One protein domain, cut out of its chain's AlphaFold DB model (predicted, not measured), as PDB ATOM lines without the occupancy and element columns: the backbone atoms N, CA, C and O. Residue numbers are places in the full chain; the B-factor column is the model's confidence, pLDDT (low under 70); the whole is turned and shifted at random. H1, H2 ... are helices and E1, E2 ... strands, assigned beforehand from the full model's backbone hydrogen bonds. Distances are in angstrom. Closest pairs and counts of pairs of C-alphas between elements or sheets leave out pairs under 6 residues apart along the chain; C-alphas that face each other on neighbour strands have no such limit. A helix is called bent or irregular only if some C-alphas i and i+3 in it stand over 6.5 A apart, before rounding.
ATOM      1  N   GLY A  90       5.924  40.120 -53.965       97.06
ATOM      2  CA  GLY A  90       5.409  40.081 -52.597       97.06
ATOM      3  C   GLY A  90       6.389  39.543 -51.563       97.06
ATOM      4  O   GLY A  90       7.414  38.940 -51.886       97.06
ATOM      5  N   PHE A  91       6.057  39.753 -50.290       97.69
ATOM      6  CA  PHE A  91       6.965  39.440 -49.191       97.69
ATOM      7  C   PHE A  91       7.223  37.928 -49.039       97.69
ATOM      8  O   PHE A  91       8.354  37.495 -48.830       97.69
ATOM      9  N   ALA A  92       6.198  37.100 -49.259       97.62
ATOM     10  CA  ALA A  92       6.354  35.643 -49.276       97.62
ATOM     11  C   ALA A  92       7.310  35.159 -50.386       97.62
ATOM     12  O   ALA A  92       8.047  34.194 -50.189       97.62
ATOM     13  N   HIS A  93       7.338  35.827 -51.549       98.00
ATOM     14  CA  HIS A  93       8.285  35.486 -52.618       98.00
ATOM     15  C   HIS A  93       9.720  35.779 -52.193       98.00
ATOM     16  O   HIS A  93      10.574  34.903 -52.292       98.00
ATOM     17  N   VAL A  94       9.995  36.973 -51.667       98.19
ATOM     18  CA  VAL A  94      11.369  37.331 -51.288       98.19
ATOM     19  C   VAL A  94      11.883  36.501 -50.110       98.19
ATOM     20  O   VAL A  94      13.063  36.151 -50.090       98.19
ATOM     21  N   LEU A  95      11.016  36.109 -49.165       98.25
ATOM     22  CA  LEU A  95      11.364  35.172 -48.088       98.25
ATOM     23  C   LEU A  95      11.814  33.811 -48.629       98.25
ATOM     24  O   LEU A  95      12.744  33.212 -48.089       98.25
ATOM     25  N   SER A  96      11.215  33.350 -49.731       97.94
ATOM     26  CA  SER A  96      11.581  32.068 -50.343       97.94
ATOM     27  C   SER A  96      13.035  32.004 -50.809       97.94
ATOM     28  O   SER A  96      13.616  30.924 -50.848       97.94
ATOM     29  N   LEU A  97      13.654  33.154 -51.101       97.94
ATOM     30  CA  LEU A  97      15.055  33.224 -51.520       97.94
ATOM     31  C   LEU A  97      16.020  32.874 -50.380       97.94
ATOM     32  O   LEU A  97      17.075  32.301 -50.634       97.94
ATOM     33  N   GLY A  98      15.662  33.208 -49.137       97.06
ATOM     34  CA  GLY A  98      16.430  32.857 -47.942       97.06
ATOM     35  C   GLY A  98      16.063  31.479 -47.389       97.06
ATOM     36  O   GLY A  98      16.944  30.743 -46.955       97.06
ATOM     37  N   LEU A  99      14.776  31.119 -47.431       97.31
ATOM     38  CA  LEU A  99      14.255  29.865 -46.870       97.31
ATOM     39  C   LEU A  99      14.416  28.654 -47.805       97.31
ATOM     40  O   LEU A  99      14.396  27.515 -47.348       97.31
ATOM     41  N   GLY A 100      14.559  28.878 -49.113       96.44
ATOM     42  CA  GLY A 100      14.610  27.831 -50.139       96.44
ATOM     43  C   GLY A 100      13.240  27.321 -50.601       96.44
ATOM     44  O   GLY A 100      13.159  26.631 -51.616       96.44
ATOM     45  N   GLU A 101      12.159  27.689 -49.912       95.81
ATOM     46  CA  GLU A 101      10.776  27.424 -50.310       95.81
ATOM     47  C   GLU A 101       9.863  28.596 -49.941       95.81
ATOM     48  O   GLU A 101      10.182  29.398 -49.063       95.81
ATOM     49  N   ARG A 102       8.726  28.729 -50.634       96.62
ATOM     50  CA  ARG A 102       7.777  29.817 -50.381       96.62
ATOM     51  C   ARG A 102       6.970  29.528 -49.107       96.62
ATOM     52  O   ARG A 102       6.228  28.547 -49.114       96.62
ATOM     53  N   PRO A 103       7.067  30.369 -48.060       96.94
ATOM     54  CA  PRO A 103       6.320  30.159 -46.829       96.94
ATOM     55  C   PRO A 103       4.867  30.637 -46.949       96.94
ATOM     56  O   PRO A 103       4.524  31.428 -47.834       96.94
ATOM     57  N   GLU A 104       4.041  30.206 -45.998       94.62
ATOM     58  CA  GLU A 104       2.794  30.890 -45.642       94.62
ATOM     59  C   GLU A 104       3.149  32.096 -44.757       94.62
ATOM     60  O   GLU A 104       3.799  31.945 -43.722       94.62
ATOM     61  N   ALA A 105       2.807  33.298 -45.218       92.88
ATOM     62  CA  ALA A 105       3.167  34.560 -44.578       92.88
ATOM     63  C   ALA A 105       2.123  35.622 -44.950       92.88
ATOM     64  O   ALA A 105       2.378  36.522 -45.753       92.88
ATOM     65  N   ASP A 106       0.921  35.443 -44.412       93.19
ATOM     66  CA  ASP A 106      -0.271  36.231 -44.734       93.19
ATOM     67  C   ASP A 106      -0.439  37.454 -43.820       93.19
ATOM     68  O   ASP A 106      -1.171  38.387 -44.157       93.19
ATOM     69  N   ASP A 107       0.254  37.473 -42.680       95.69
ATOM     70  CA  ASP A 107       0.239  38.571 -41.719       95.69
ATOM     71  C   ASP A 107       1.615  38.809 -41.063       95.69
ATOM     72  O   ASP A 107       2.584  38.069 -41.263       95.69
ATOM     73  N   PHE A 108       1.705  39.893 -40.289       95.88
ATOM     74  CA  PHE A 108       2.930  40.279 -39.588       95.88
ATOM     75  C   PHE A 108       3.338  39.287 -38.495       95.88
ATOM     76  O   PHE A 108       4.532  39.117 -38.273       95.88
ATOM     77  N   ASP A 109       2.390  38.620 -37.824       96.44
ATOM     78  CA  ASP A 109       2.713  37.647 -36.773       96.44
ATOM     79  C   ASP A 109       3.449  36.444 -37.379       96.44
ATOM     80  O   ASP A 109       4.484  36.017 -36.864       96.44
ATOM     81  N   GLN A 110       2.954  35.938 -38.509       97.06
ATOM     82  CA  GLN A 110       3.569  34.842 -39.253       97.06
ATOM     83  C   GLN A 110       4.934  35.237 -39.818       97.06
ATOM     84  O   GLN A 110       5.903  34.496 -39.639       97.06
ATOM     85  N   VAL A 111       5.034  36.415 -40.451       97.44
ATOM     86  CA  VAL A 111       6.315  36.941 -40.948       97.44
ATOM     87  C   VAL A 111       7.329  37.015 -39.813       97.44
ATOM     88  O   VAL A 111       8.419  36.465 -39.925       97.44
ATOM     89  N   GLU A 112       6.983  37.657 -38.702       97.31
ATOM     90  CA  GLU A 112       7.919  37.850 -37.602       97.31
ATOM     91  C   GLU A 112       8.271  36.539 -36.887       97.31
ATOM     92  O   GLU A 112       9.408  36.393 -36.442       97.31
ATOM     93  N   SER A 113       7.353  35.567 -36.799       97.12
ATOM     94  CA  SER A 113       7.687  34.221 -36.310       97.12
ATOM     95  C   SER A 113       8.737  33.574 -37.208       97.12
ATOM     96  O   SER A 113       9.772  33.145 -36.713       97.12
ATOM     97  N   LEU A 114       8.541  33.588 -38.533       97.81
ATOM     98  CA  LEU A 114       9.516  33.041 -39.485       97.81
ATOM     99  C   LEU A 114      10.884  33.721 -39.356       97.81
ATOM    100  O   LEU A 114      11.909  33.040 -39.349       97.81
ATOM    101  N   LEU A 115      10.909  35.050 -39.215       98.12
ATOM    102  CA  LEU A 115      12.148  35.813 -39.056       98.12
ATOM    103  C   LEU A 115      12.902  35.477 -37.763       98.12
ATOM    104  O   LEU A 115      14.134  35.491 -37.775       98.12
ATOM    105  N   ARG A 116      12.193  35.179 -36.667       97.88
ATOM    106  CA  ARG A 116      12.804  34.752 -35.395       97.88
ATOM    107  C   ARG A 116      13.219  33.282 -35.409       97.88
ATOM    108  O   ARG A 116      14.270  32.945 -34.876       97.88
ATOM    109  N   ASP A 117      12.403  32.421 -36.007       97.81
ATOM    110  CA  ASP A 117      12.574  30.967 -35.941       97.81
ATOM    111  C   ASP A 117      13.611  30.448 -36.945       97.81
ATOM    112  O   ASP A 117      14.285  29.453 -36.674       97.81
ATOM    113  N   GLN A 118      13.728  31.090 -38.113       97.75
ATOM    114  CA  GLN A 118      14.596  30.648 -39.215       97.75
ATOM    115  C   GLN A 118      15.784  31.583 -39.475       97.75
ATOM    116  O   GLN A 118      16.678  31.235 -40.248       97.75
ATOM    117  N   GLY A 119      15.793  32.770 -38.865       97.81
ATOM    118  CA  GLY A 119      16.822  33.782 -39.073       97.81
ATOM    119  C   GLY A 119      17.730  34.007 -37.876       97.81
ATOM    120  O   GLY A 119      17.389  33.733 -36.729       97.81
ATOM    121  N   GLU A 120      18.899  34.570 -38.158       98.12
ATOM    122  CA  GLU A 120      19.715  35.223 -37.144       98.12
ATOM    123  C   GLU A 120      19.135  36.619 -36.891       98.12
ATOM    124  O   GLU A 120      19.186  37.480 -37.770       98.12
ATOM    125  N   VAL A 121      18.558  36.839 -35.707       97.94
ATOM    126  CA  VAL A 121      18.030  38.152 -35.314       97.94
ATOM    127  C   VAL A 121      19.198  39.110 -35.092       97.94
ATOM    128  O   VAL A 121      19.972  38.956 -34.148       97.94
ATOM    129  N   LEU A 122      19.313  40.105 -35.967       96.94
ATOM    130  CA  LEU A 122      20.360  41.125 -35.915       96.94
ATOM    131  C   LEU A 122      19.942  42.320 -35.057       96.94
ATOM    132  O   LEU A 122      20.775  42.944 -34.400       96.94
ATOM    133  N   PHE A 123      18.651  42.651 -35.076       95.50
ATOM    134  CA  PHE A 123      18.086  43.737 -34.289       95.50
ATOM    135  C   PHE A 123      16.595  43.509 -34.035       95.50
ATOM    136  O   PHE A 123      15.863  43.091 -34.931       95.50
ATOM    137  N   GLU A 124      16.151  43.828 -32.823       94.62
ATOM    138  CA  GLU A 124      14.747  43.789 -32.429       94.62
ATOM    139  C   GLU A 124      14.470  44.906 -31.414       94.62
ATOM    140  O   GLU A 124      15.164  45.025 -30.402       94.62
ATOM    141  N   GLU A 125      13.476  45.744 -31.702       89.75
ATOM    142  CA  GLU A 125      13.032  46.849 -30.846       89.75
ATOM    143  C   GLU A 125      11.541  47.091 -31.082       89.75
ATOM    144  O   GLU A 125      11.133  47.367 -32.207       89.75
ATOM    145  N   ASP A 126      10.735  47.004 -30.023       85.69
ATOM    146  CA  ASP A 126       9.275  47.128 -30.081       85.69
ATOM    147  C   ASP A 126       8.641  46.197 -31.139       85.69
ATOM    148  O   ASP A 126       8.567  44.987 -30.935       85.69
ATOM    149  N   ASP A 127       8.173  46.745 -32.257       83.38
ATOM    150  CA  ASP A 127       7.563  46.042 -33.394       83.38
ATOM    151  C   ASP A 127       8.425  46.132 -34.671       83.38
ATOM    152  O   ASP A 127       7.923  46.026 -35.796       83.38
ATOM    153  N   LEU A 128       9.725  46.368 -34.483       89.81
ATOM    154  CA  LEU A 128      10.746  46.381 -35.516       89.81
ATOM    155  C   LEU A 128      11.620  45.145 -35.360       89.81
ATOM    156  O   LEU A 128      12.213  44.919 -34.306       89.81
ATOM    157  N   LEU A 129      11.742  44.380 -36.435       95.88
ATOM    158  CA  LEU A 129      12.561  43.176 -36.471       95.88
ATOM    159  C   LEU A 129      13.438  43.196 -37.715       95.88
ATOM    160  O   LEU A 129      12.944  43.455 -38.809       95.88
ATOM    161  N   LEU A 130      14.724  42.903 -37.545       97.38
ATOM    162  CA  LEU A 130      15.686  42.689 -38.617       97.38
ATOM    163  C   LEU A 130      16.372  41.343 -38.402       97.38
ATOM    164  O   LEU A 130      17.073  41.154 -37.406       97.38
ATOM    165  N   SER A 131      16.228  40.450 -39.373       98.25
ATOM    166  CA  SER A 131      16.863  39.134 -39.359       98.25
ATOM    167  C   SER A 131      17.655  38.884 -40.635       98.25
ATOM    168  O   SER A 131      17.289  39.346 -41.716       98.25
ATOM    169  N   LEU A 132      18.727  38.109 -40.518       98.50
ATOM    170  CA  LEU A 132      19.466  37.544 -41.641       98.50
ATOM    171  C   LEU A 132      19.024  36.094 -41.863       98.50
ATOM    172  O   LEU A 132      19.120  35.272 -40.954       98.50
ATOM    173  N   ILE A 133      18.577  35.770 -43.077       98.31
ATOM    174  CA  ILE A 133      18.268  34.395 -43.491       98.31
ATOM    175  C   ILE A 133      19.048  34.104 -44.775       98.31
ATOM    176  O   ILE A 133      18.823  34.719 -45.819       98.31
ATOM    177  N   GLY A 134      20.001  33.174 -44.696       95.81
ATOM    178  CA  GLY A 134      20.889  32.847 -45.812       95.81
ATOM    179  C   GLY A 134      21.739  34.045 -46.255       95.81
ATOM    180  O   GLY A 134      22.580  34.548 -45.505       95.81
ATOM    181  N   GLU A 135      21.545  34.494 -47.496       96.00
ATOM    182  CA  GLU A 135      22.292  35.613 -48.089       96.00
ATOM    183  C   GLU A 135      21.587  36.972 -47.963       96.00
ATOM    184  O   GLU A 135      22.142  37.986 -48.388       96.00
ATOM    185  N   TYR A 136      20.400  37.026 -47.354       98.19
ATOM    186  CA  TYR A 136      19.532  38.200 -47.422       98.19
ATOM    187  C   TYR A 136      19.031  38.657 -46.056       98.19
ATOM    188  O   TYR A 136      18.726  37.849 -45.179       98.19
ATOM    189  N   GLY A 137      18.928  39.976 -45.895       98.31
ATOM    190  CA  GLY A 137      18.253  40.578 -44.758       98.31
ATOM    191  C   GLY A 137      16.749  40.668 -44.986       98.31
ATOM    192  O   GLY A 137      16.280  40.892 -46.104       98.31
ATOM    193  N   TYR A 138      16.001  40.554 -43.902       98.19
ATOM    194  CA  TYR A 138      14.557  40.686 -43.888       98.19
ATOM    195  C   TYR A 138      14.140  41.549 -42.711       98.19
ATOM    196  O   TYR A 138      14.606  41.348 -41.590       98.19
ATOM    197  N   ALA A 139      13.271  42.509 -42.985       96.19
ATOM    198  CA  ALA A 139      12.803  43.475 -42.019       96.19
ATOM    199  C   ALA A 139      11.278  43.470 -41.924       96.19
ATOM    200  O   ALA A 139      10.578  43.411 -42.938       96.19
ATOM    201  N   SER A 140      10.773  43.585 -40.701       95.44
ATOM    202  CA  SER A 140       9.364  43.842 -40.426       95.44
ATOM    203  C   SER A 140       9.217  45.134 -39.635       95.44
ATOM    204  O   SER A 140       9.963  45.362 -38.682       95.44
ATOM    205  N   ALA A 141       8.250  45.957 -40.032       92.19
ATOM    206  CA  ALA A 141       7.765  47.088 -39.255       92.19
ATOM    207  C   ALA A 141       6.245  47.153 -39.371       92.19
ATOM    208  O   ALA A 141       5.709  47.290 -40.475       92.19
ATOM    209  N   ARG A 142       5.537  47.064 -38.245       91.12
ATOM    210  CA  ARG A 142       4.071  47.096 -38.277       91.12
ATOM    211  C   ARG A 142       3.539  48.506 -38.559       91.12
ATOM    212  O   ARG A 142       4.112  49.497 -38.081       91.12
ATOM    213  N   PRO A 143       2.417  48.618 -39.295       90.31
ATOM    214  CA  PRO A 143       1.602  49.821 -39.303       90.31
ATOM    215  C   PRO A 143       1.129  50.131 -37.882       90.31
ATOM    216  O   PRO A 143       0.658  49.245 -37.169       90.31
ATOM    217  N   ALA A 144       1.216  51.396 -37.484       87.19
ATOM    218  CA  ALA A 144       0.720  51.871 -36.199       87.19
ATOM    219  C   ALA A 144       0.083  53.259 -36.374       87.19
ATOM    220  O   ALA A 144       0.516  53.999 -37.260       87.19
ATOM    221  N   PRO A 145      -0.925  53.649 -35.566       81.75
ATOM    222  CA  PRO A 145      -1.610  54.939 -35.712       81.75
ATOM    223  C   PRO A 145      -0.679  56.160 -35.688       81.75
ATOM    224  O   PRO A 145      -0.949  57.164 -36.339       81.75
ATOM    225  N   GLU A 146       0.420  56.082 -34.940       81.19
ATOM    226  CA  GLU A 146       1.441  57.122 -34.832       81.19
ATOM    227  C   GLU A 146       2.459  57.123 -35.986       81.19
ATOM    228  O   GLU A 146       3.317  58.006 -36.050       81.19
ATOM    229  N   ARG A 147       2.376  56.159 -36.911       83.00
ATOM    230  CA  ARG A 147       3.273  56.020 -38.063       83.00
ATOM    231  C   ARG A 147       2.524  56.334 -39.344       83.00
ATOM    232  O   ARG A 147       1.761  55.518 -39.844       83.00
ATOM    233  N   ALA A 148       2.831  57.487 -39.929       71.81
ATOM    234  CA  ALA A 148       2.307  57.853 -41.243       71.81
ATOM    235  C   ALA A 148       2.707  56.845 -42.341       71.81
ATOM    236  O   ALA A 148       1.977  56.663 -43.306       71.81
ATOM    237  N   CYS A 149       3.867  56.193 -42.199       85.50
ATOM    238  CA  CYS A 149       4.384  55.215 -43.153       85.50
ATOM    239  C   CYS A 149       5.342  54.242 -42.443       85.50
ATOM    240  O   CYS A 149       6.428  54.650 -42.021       85.50
ATOM    241  N   ALA A 150       4.960  52.965 -42.313       87.62
ATOM    242  CA  ALA A 150       5.777  51.944 -41.642       87.62
ATOM    243  C   ALA A 150       7.130  51.740 -42.346       87.62
ATOM    244  O   ALA A 150       8.184  51.767 -41.708       87.62
ATOM    245  N   GLN A 151       7.099  51.654 -43.678       88.56
ATOM    246  CA  GLN A 151       8.285  51.550 -44.525       88.56
ATOM    247  C   GLN A 151       9.272  52.712 -44.301       88.56
ATOM    248  O   GLN A 151      10.453  52.493 -44.037       88.56
ATOM    249  N   TYR A 152       8.812  53.965 -44.380       87.81
ATOM    250  CA  TYR A 152       9.689  55.128 -44.207       87.81
ATOM    251  C   TYR A 152      10.216  55.240 -42.772       87.81
ATOM    252  O   TYR A 152      11.394  55.535 -42.564       87.81
ATOM    253  N   PHE A 153       9.370  54.943 -41.781       89.12
ATOM    254  CA  PHE A 153       9.764  54.915 -40.376       89.12
ATOM    255  C   PHE A 153      10.923  53.940 -40.129       89.12
ATOM    256  O   PHE A 153      11.931  54.319 -39.523       89.12
ATOM    257  N   PHE A 154      10.821  52.711 -40.639       88.50
ATOM    258  CA  PHE A 154      11.880  51.723 -40.465       88.50
ATOM    259  C   PHE A 154      13.131  52.075 -41.271       88.50
ATOM    260  O   PHE A 154      14.228  51.946 -40.737       88.50
ATOM    261  N   TYR A 155      13.009  52.604 -42.495       90.25
ATOM    262  CA  TYR A 155      14.169  53.110 -43.244       90.25
ATOM    263  C   TYR A 155      14.956  54.149 -42.428       90.25
ATOM    264  O   TYR A 155      16.167  54.012 -42.244       90.25
ATOM    265  N   GLN A 156      14.269  55.133 -41.837       89.75
ATOM    266  CA  GLN A 156      14.901  56.115 -40.953       89.75
ATOM    267  C   GLN A 156      15.498  55.483 -39.688       89.75
ATOM    268  O   GLN A 156      16.560  55.909 -39.224       89.75
ATOM    269  N   ARG A 157      14.835  54.478 -39.096       90.31
ATOM    270  CA  ARG A 157      15.381  53.765 -37.933       90.31
ATOM    271  C   ARG A 157      16.645  53.003 -38.301       90.31
ATOM    272  O   ARG A 157      17.606  53.082 -37.541       90.31
ATOM    273  N   LEU A 158      16.676  52.345 -39.457       91.12
ATOM    274  CA  LEU A 158      17.835  51.610 -39.951       91.12
ATOM    275  C   LEU A 158      19.021  52.559 -40.177       91.12
ATOM    276  O   LEU A 158      20.135  52.264 -39.753       91.12
ATOM    277  N   GLN A 159      18.776  53.754 -40.732       91.25
ATOM    278  CA  GLN A 159      19.802  54.797 -40.860       91.25
ATOM    279  C   GLN A 159      20.371  55.252 -39.503       91.25
ATOM    280  O   GLN A 159      21.564  55.549 -39.399       91.25
ATOM    281  N   ARG A 160      19.545  55.317 -38.449       92.12
ATOM    282  CA  ARG A 160      20.023  55.576 -37.077       92.12
ATOM    283  C   ARG A 160      20.786  54.379 -36.513       92.12
ATOM    284  O   ARG A 160      21.852  54.567 -35.932       92.12
ATOM    285  N   LEU A 161      20.289  53.165 -36.748       90.94
ATOM    286  CA  LEU A 161      20.908  51.922 -36.294       90.94
ATOM    287  C   LEU A 161      22.332  51.771 -36.837       90.94
ATOM    288  O   LEU A 161      23.225  51.411 -36.081       90.94
ATOM    289  N   ALA A 162      22.579  52.154 -38.092       91.75
ATOM    290  CA  ALA A 162      23.922  52.158 -38.677       91.75
ATOM    291  C   ALA A 162      24.939  53.008 -37.894       91.75
ATOM    292  O   ALA A 162      26.136  52.736 -37.937       91.75
ATOM    293  N   LYS A 163      24.475  54.041 -37.178       91.75
ATOM    294  CA  LYS A 163      25.321  54.920 -36.355       91.75
ATOM    295  C   LYS A 163      25.455  54.413 -34.922       91.75
ATOM    296  O   LYS A 163      26.517  54.551 -34.325       91.75
ATOM    297  N   GLU A 164      24.372  53.877 -34.367       93.12
ATOM    298  CA  GLU A 164      24.285  53.445 -32.966       93.12
ATOM    299  C   GLU A 164      24.875  52.044 -32.750       93.12
ATOM    300  O   GLU A 164      25.573  51.807 -31.766       93.12
ATOM    301  N   HIS A 165      24.624  51.132 -33.691       88.75
ATOM    302  CA  HIS A 165      24.971  49.714 -33.631       88.75
ATOM    303  C   HIS A 165      25.495  49.215 -34.992       88.75
ATOM    304  O   HIS A 165      24.875  48.348 -35.612       88.75
ATOM    305  N   PRO A 166      26.637  49.732 -35.484       91.81
ATOM    306  CA  PRO A 166      27.179  49.344 -36.789       91.81
ATOM    307  C   PRO A 166      27.427  47.831 -36.912       91.81
ATOM    308  O   PRO A 166      27.185  47.259 -37.972       91.81
ATOM    309  N   ASP A 167      27.817  47.167 -35.820       93.25
ATOM    310  CA  ASP A 167      28.062  45.719 -35.786       93.25
ATOM    311  C   ASP A 167      26.809  44.891 -36.126       93.25
ATOM    312  O   ASP A 167      26.931  43.802 -36.680       93.25
ATOM    313  N   ALA A 168      25.605  45.410 -35.847       91.19
ATOM    314  CA  ALA A 168      24.349  44.736 -36.182       91.19
ATOM    315  C   ALA A 168      24.069  44.737 -37.694       91.19
ATOM    316  O   ALA A 168      23.366  43.864 -38.195       91.19
ATOM    317  N   LEU A 169      24.618  45.705 -38.437       95.06
ATOM    318  CA  LEU A 169      24.447  45.809 -39.890       95.06
ATOM    319  C   LEU A 169      25.627  45.249 -40.678       95.06
ATOM    320  O   LEU A 169      25.493  45.014 -41.877       95.06
ATOM    321  N   GLU A 170      26.764  45.007 -40.030       95.69
ATOM    322  CA  GLU A 170      27.956  44.481 -40.692       95.69
ATOM    323  C   GLU A 170      27.700  43.163 -41.452       95.69
ATOM    324  O   GLU A 170      28.126  43.070 -42.607       95.69
ATOM    325  N   PRO A 171      26.930  42.186 -40.923       97.06
ATOM    326  CA  PRO A 171      26.588  40.974 -41.674       97.06
ATOM    327  C   PRO A 171      25.804  41.235 -42.970       97.06
ATOM    328  O   PRO A 171      25.795  40.388 -43.864       97.06
ATOM    329  N   LEU A 172      25.145  42.394 -43.081       97.12
ATOM    330  CA  LEU A 172      24.329  42.792 -44.226       97.12
ATOM    331  C   LEU A 172      25.096  43.612 -45.269       97.12
ATOM    332  O   LEU A 172      24.542  43.887 -46.332       97.12
ATOM    333  N   ARG A 173      26.357  43.987 -45.021       95.88
ATOM    334  CA  ARG A 173      27.165  44.789 -45.953       95.88
ATOM    335  C   ARG A 173      27.246  44.132 -47.338       95.88
ATOM    336  O   ARG A 173      27.617  42.967 -47.473       95.88
ATOM    337  N   GLY A 174      26.901  44.890 -48.379       94.62
ATOM    338  CA  GLY A 174      26.836  44.415 -49.765       94.62
ATOM    339  C   GLY A 174      25.614  43.552 -50.101       94.62
ATOM    340  O   GLY A 174      25.548  43.019 -51.210       94.62
ATOM    341  N   ARG A 175      24.658  43.387 -49.177       96.19
ATOM    342  CA  ARG A 175      23.484  42.516 -49.338       96.19
ATOM    343  C   ARG A 175      22.194  43.319 -49.474       96.19
ATOM    344  O   ARG A 175      22.118  44.504 -49.141       96.19
ATOM    345  N   ARG A 176      21.159  42.638 -49.971       97.50
ATOM    346  CA  ARG A 176      19.790  43.164 -49.996       97.50
ATOM    347  C   ARG A 176      19.117  42.949 -48.654       97.50
ATOM    348  O   ARG A 176      19.332  41.923 -48.007       97.50
ATOM    349  N   VAL A 177      18.267  43.901 -48.296       98.00
ATOM    350  CA  VAL A 177      17.327  43.794 -47.189       98.00
ATOM    351  C   VAL A 177      15.935  44.032 -47.751       98.00
ATOM    352  O   VAL A 177      15.679  45.089 -48.325       98.00
ATOM    353  N   TRP A 178      15.036  43.064 -47.605       97.88
ATOM    354  CA  TRP A 178      13.634  43.251 -47.966       97.88
ATOM    355  C   TRP A 178      12.804  43.567 -46.748       97.88
ATOM    356  O   TRP A 178      12.917  42.903 -45.724       97.88
ATOM    357  N   MET A 179      11.930  44.549 -46.880       96.19
ATOM    358  CA  MET A 179      11.092  45.006 -45.789       96.19
ATOM    359  C   MET A 179       9.615  44.867 -46.125       96.19
ATOM    360  O   MET A 179       9.207  45.087 -47.273       96.19
ATOM    361  N   THR A 180       8.816  44.512 -45.119       95.75
ATOM    362  CA  THR A 180       7.360  44.533 -45.232       95.75
ATOM    363  C   THR A 180       6.890  45.960 -45.564       95.75
ATOM    364  O   THR A 180       7.315  46.917 -44.915       95.75
ATOM    365  N   PRO A 181       6.055  46.150 -46.602       93.62
ATOM    366  CA  PRO A 181       5.576  47.482 -46.967       93.62
ATOM    367  C   PRO A 181       4.773  48.175 -45.859       93.62
ATOM    368  O   PRO A 181       4.941  49.375 -45.641       93.62
ATOM    369  N   GLY A 182       3.873  47.437 -45.194       93.69
ATOM    370  CA  GLY A 182       2.973  47.995 -44.177       93.69
ATOM    371  C   GLY A 182       2.103  49.144 -44.690       93.69
ATOM    372  O   GLY A 182       1.922  50.145 -43.999       93.69
ATOM    373  N   GLN A 183       1.603  49.018 -45.924       92.56
ATOM    374  CA  GLN A 183       0.808  50.040 -46.605       92.56
ATOM    375  C   GLN A 183      -0.686  49.696 -46.570       92.56
ATOM    376  O   GLN A 183      -1.330  49.493 -47.608       92.56
ATOM    377  N   THR A 184      -1.253  49.593 -45.368       91.06
ATOM    378  CA  THR A 184      -2.657  49.213 -45.184       91.06
ATOM    379  C   THR A 184      -3.584  50.134 -45.989       91.06
ATOM    380  O   THR A 184      -3.530  51.358 -45.880       91.06
ATOM    381  N   GLY A 185      -4.458  49.540 -46.809       90.62
ATOM    382  CA  GLY A 185      -5.427  50.275 -47.632       90.62
ATOM    383  C   GLY A 185      -4.896  50.818 -48.966       90.62
ATOM    384  O   GLY A 185      -5.696  51.297 -49.769       90.62
ATOM    385  N   VAL A 186      -3.596  50.698 -49.260       94.38
ATOM    386  CA  VAL A 186      -3.032  51.120 -50.553       94.38
ATOM    387  C   VAL A 186      -3.267  50.045 -51.617       94.38
ATOM    388  O   VAL A 186      -2.693  48.952 -51.583       94.38
ATOM    389  N   ALA A 187      -4.109  50.362 -52.602       95.31
ATOM    390  CA  ALA A 187      -4.389  49.471 -53.724       95.31
ATOM    391  C   ALA A 187      -3.124  49.208 -54.563       95.31
ATOM    392  O   ALA A 187      -2.431  50.146 -54.960       95.31
ATOM    393  N   GLY A 188      -2.864  47.933 -54.865       94.19
ATOM    394  CA  GLY A 188      -1.699  47.490 -55.640       94.19
ATOM    395  C   GLY A 188      -0.480  47.081 -54.810       94.19
ATOM    396  O   GLY A 188       0.462  46.552 -55.402       94.19
ATOM    397  N   THR A 189      -0.533  47.259 -53.481       93.75
ATOM    398  CA  THR A 189       0.549  46.881 -52.556       93.75
ATOM    399  C   THR A 189       0.039  46.185 -51.296       93.75
ATOM    400  O   THR A 189       0.344  45.010 -51.088       93.75
ATOM    401  N   GLY A 190      -0.766  46.870 -50.476       93.56
ATOM    402  CA  GLY A 190      -1.186  46.373 -49.163       93.56
ATOM    403  C   GLY A 190      -0.021  46.173 -48.186       93.56
ATOM    404  O   GLY A 190       1.055  46.745 -48.343       93.56
ATOM    405  N   ASP A 191      -0.225  45.345 -47.165       94.81
ATOM    406  CA  ASP A 191       0.779  45.177 -46.109       94.81
ATOM    407  C   ASP A 191       1.950  44.279 -46.515       94.81
ATOM    408  O   ASP A 191       3.080  44.573 -46.133       94.81
ATOM    409  N   LEU A 192       1.689  43.228 -47.306       96.31
ATOM    410  CA  LEU A 192       2.657  42.180 -47.676       96.31
ATOM    411  C   LEU A 192       2.644  41.813 -49.173       96.31
ATOM    412  O   LEU A 192       3.406  40.949 -49.615       96.31
ATOM    413  N   GLY A 193       1.792  42.458 -49.981       95.88
ATOM    414  CA  GLY A 193       1.650  42.148 -51.410       95.88
ATOM    415  C   GLY A 193       2.863  42.549 -52.256       95.88
ATOM    416  O   GLY A 193       2.976  42.128 -53.406       95.88
ATOM    417  N   ARG A 194       3.789  43.323 -51.679       96.81
ATOM    418  CA  ARG A 194       5.101  43.704 -52.234       96.81
ATOM    419  C   ARG A 194       6.181  43.530 -51.169       96.81
ATOM    420  O   ARG A 194       5.877  43.211 -50.023       96.81
ATOM    421  N   ALA A 195       7.429  43.778 -51.538       97.25
ATOM    422  CA  ALA A 195       8.534  43.923 -50.604       97.25
ATOM    423  C   ALA A 195       9.373  45.143 -50.977       97.25
ATOM    424  O   ALA A 195       9.837  45.264 -52.112       97.25
ATOM    425  N   TYR A 196       9.586  46.043 -50.023       96.94
ATOM    426  CA  TYR A 196      10.433  47.205 -50.253       96.94
ATOM    427  C   TYR A 196      11.904  46.787 -50.208       96.94
ATOM    428  O   TYR A 196      12.353  46.207 -49.218       96.94
ATOM    429  N   THR A 197      12.646  47.064 -51.280       97.50
ATOM    430  CA  THR A 197      14.038  46.624 -51.417       97.50
ATOM    431  C   THR A 197      15.015  47.711 -50.980       97.50
ATOM    432  O   THR A 197      15.143  48.760 -51.618       97.50
ATOM    433  N   LEU A 198      15.766  47.404 -49.928       97.25
ATOM    434  CA  LEU A 198      16.946  48.129 -49.480       97.25
ATOM    435  C   LEU A 198      18.217  47.358 -49.849       97.25
ATOM    436  O   LEU A 198      18.208  46.143 -50.055       97.25
ATOM    437  N   ILE A 199      19.334  48.072 -49.921       96.31
ATOM    438  CA  ILE A 199      20.664  47.529 -50.182       96.31
ATOM    439  C   ILE A 199      21.628  48.217 -49.229       96.31
ATOM    440  O   ILE A 199      21.733  49.443 -49.239       96.31
ATOM    441  N   ILE A 200      22.341  47.429 -48.428       95.75
ATOM    442  CA  ILE A 200      23.450  47.951 -47.632       95.75
ATOM    443  C   ILE A 200      24.670  47.977 -48.538       95.75
ATOM    444  O   ILE A 200      25.098  46.945 -49.057       95.75
ATOM    445  N   SER A 201      25.211  49.163 -48.770       94.12
ATOM    446  CA  SER A 201      26.307  49.362 -49.698       94.12
ATOM    447  C   SER A 201      27.598  48.710 -49.188       94.12
ATOM    448  O   SER A 201      27.702  48.356 -48.012       94.12
ATOM    449  N   LEU A 202      28.602  48.539 -50.054       92.31
ATOM    450  CA  LEU A 202      29.922  48.064 -49.613       92.31
ATOM    451  C   LEU A 202      30.559  49.017 -48.589       92.31
ATOM    452  O   LEU A 202      31.279  48.569 -47.698       92.31
ATOM    453  N   ASP A 203      30.226  50.305 -48.657       91.19
ATOM    454  CA  ASP A 203      30.663  51.325 -47.702       91.19
ATOM    455  C   ASP A 203      29.767  51.381 -46.448       91.19
ATOM    456  O   ASP A 203      30.139  51.986 -45.444       91.19
ATOM    457  N   GLY A 204      28.659  50.632 -46.429       91.81
ATOM    458  CA  GLY A 204      27.749  50.498 -45.288       91.81
ATOM    459  C   GLY A 204      26.567  51.472 -45.315       91.81
ATOM    460  O   GLY A 204      25.837  51.577 -44.334       91.81
ATOM    461  N   GLU A 205      26.367  52.186 -46.421       92.81
ATOM    462  CA  GLU A 205      25.217  53.075 -46.600       92.81
ATOM    463  C   GLU A 205      23.949  52.259 -46.845       92.81
ATOM    464  O   GLU A 205      23.958  51.302 -47.612       92.81
ATOM    465  N   ILE A 206      22.835  52.648 -46.236       94.56
ATOM    466  CA  ILE A 206      21.539  52.018 -46.499       94.56
ATOM    467  C   ILE A 206      20.873  52.788 -47.632       94.56
ATOM    468  O   ILE A 206      20.441  53.921 -47.440       94.56
ATOM    469  N   LEU A 207      20.784  52.164 -48.799       94.62
ATOM    470  CA  LEU A 207      20.214  52.749 -50.009       94.62
ATOM    471  C   LEU A 207      19.109  51.841 -50.565       94.62
ATOM    472  O   LEU A 207      18.793  50.795 -50.005       94.62
ATOM    473  N   HIS A 208      18.514  52.233 -51.686       94.88
ATOM    474  CA  HIS A 208      17.452  51.496 -52.375       94.88
ATOM    475  C   HIS A 208      17.699  51.498 -53.892       94.88
ATOM    476  O   HIS A 208      18.608  52.170 -54.378       94.88
ATOM    477  N   ILE A 209      16.911  50.748 -54.672       95.69
ATOM    478  CA  ILE A 209      17.143  50.574 -56.125       95.69
ATOM    479  C   ILE A 209      17.064  51.901 -56.903       95.69
ATOM    480  O   ILE A 209      17.686  52.035 -57.955       95.69
TER     481      ILE A 209
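This is residues 90 to 209 of the 363 residues of an uncharacterized protein of Gemmatimonadetes bacterium (UniProt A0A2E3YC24). A strongly twisted six-stranded sheet arches over the long helix H3, with the short helix H4 near one end of H3, while H1 and H2 lie side by side over the sheet's other face. This makes three layers, helices on both faces of one sheet. The 120 printed residues hold four named helices and six named strands, in the order H1 H2 E1 E2 E3 H3 H4 E4 E5 E6, and the class is mixed, helices and strands. The sheet runs E1 E2 E3 E4 E5 E6 and is mixed, with E3 and E4 parallel. The whole is compact and rounded, with a radius of gyration of the C-alphas of 13.1 A and spans of 35 by 34 by 27 A.

E1, residues 120 to 125, E2, residues 128 to 133, and E3, residues 136 to 141, form a meander, each strand the antiparallel neighbour of the one before. N 122 and O 130 are 2.9 A apart in the hairpin E1 and E2, and N 131 and O 138 are 2.9 A apart in the hairpin E2 and E3. E4, residues 176 to 179, is parallel to E3, with N 139 and O 178 2.8 A apart. E4, E5, residues 196 to 200, and E6, residues 206 to 208, form a second meander, with N 198 and O 177 2.8 A apart and N 199 and O 207 2.8 A apart. H2, residues 108 to 118, is on the sheet over E2 and E3 at a height of 9.1 A; its closest C-alphas to E2 are those of Leu 115 and Ser 131, 5.8 A apart. H1, residues 91 to 99, is on the same face at a height of 8.8 A, and runs the same way as H2 at a shallow tilt of 7 degrees. The two are close but not clearly touching, with the C-alphas of Leu 99 and Gln 118 7.7 A apart. E3, H3, residues 150 to 164, H4, residues 166 to 172, and E4 form a strand-helix-strand unit, two parallel neighbour strands with helices between, whose crossover is right-handed. H3 is on the sheet at a height of 7.2 A; its closest C-alphas to E6 are those of Gln 159 and Ile 206, 6.5 A apart. H3 and H4 touch only at the corner, where the C-alphas of Ala 162 and Leu 169 are 6.5 A apart. H4 is irregular, with C-alphas 168 and 171 7.0 A apart. Every O i to N i+4 pair is within hydrogen-bond range in H2, against 3 of 5 in H1, 10 of 11 in H3 and 1 of 3 in H4, which has 2 of 4 O i to N i+3 pairs within range.

From first to last C-alpha, E3 measures 16.9 A, E2 16.2 A, E1 14.8 A, E5 13.3 A, E4 9.8 A and E6 7.2 A; H3 measures 20.5 A, H2 15.1 A, H1 12.3 A and H4 10.3 A. H1 begins at C-alpha 91 (6.965, 39.440, -49.191), and E6 ends at C-alpha 208 (17.452, 51.496, -52.375).

The two C-alphas farthest apart are those of Asp 167 and Ala 187, at 37.3 A. The printed part has no cut. The link E4 to E5, residues 180 to 195, is long. The mean pLDDT of the printed part is 94.0, and no printed residue is under 70.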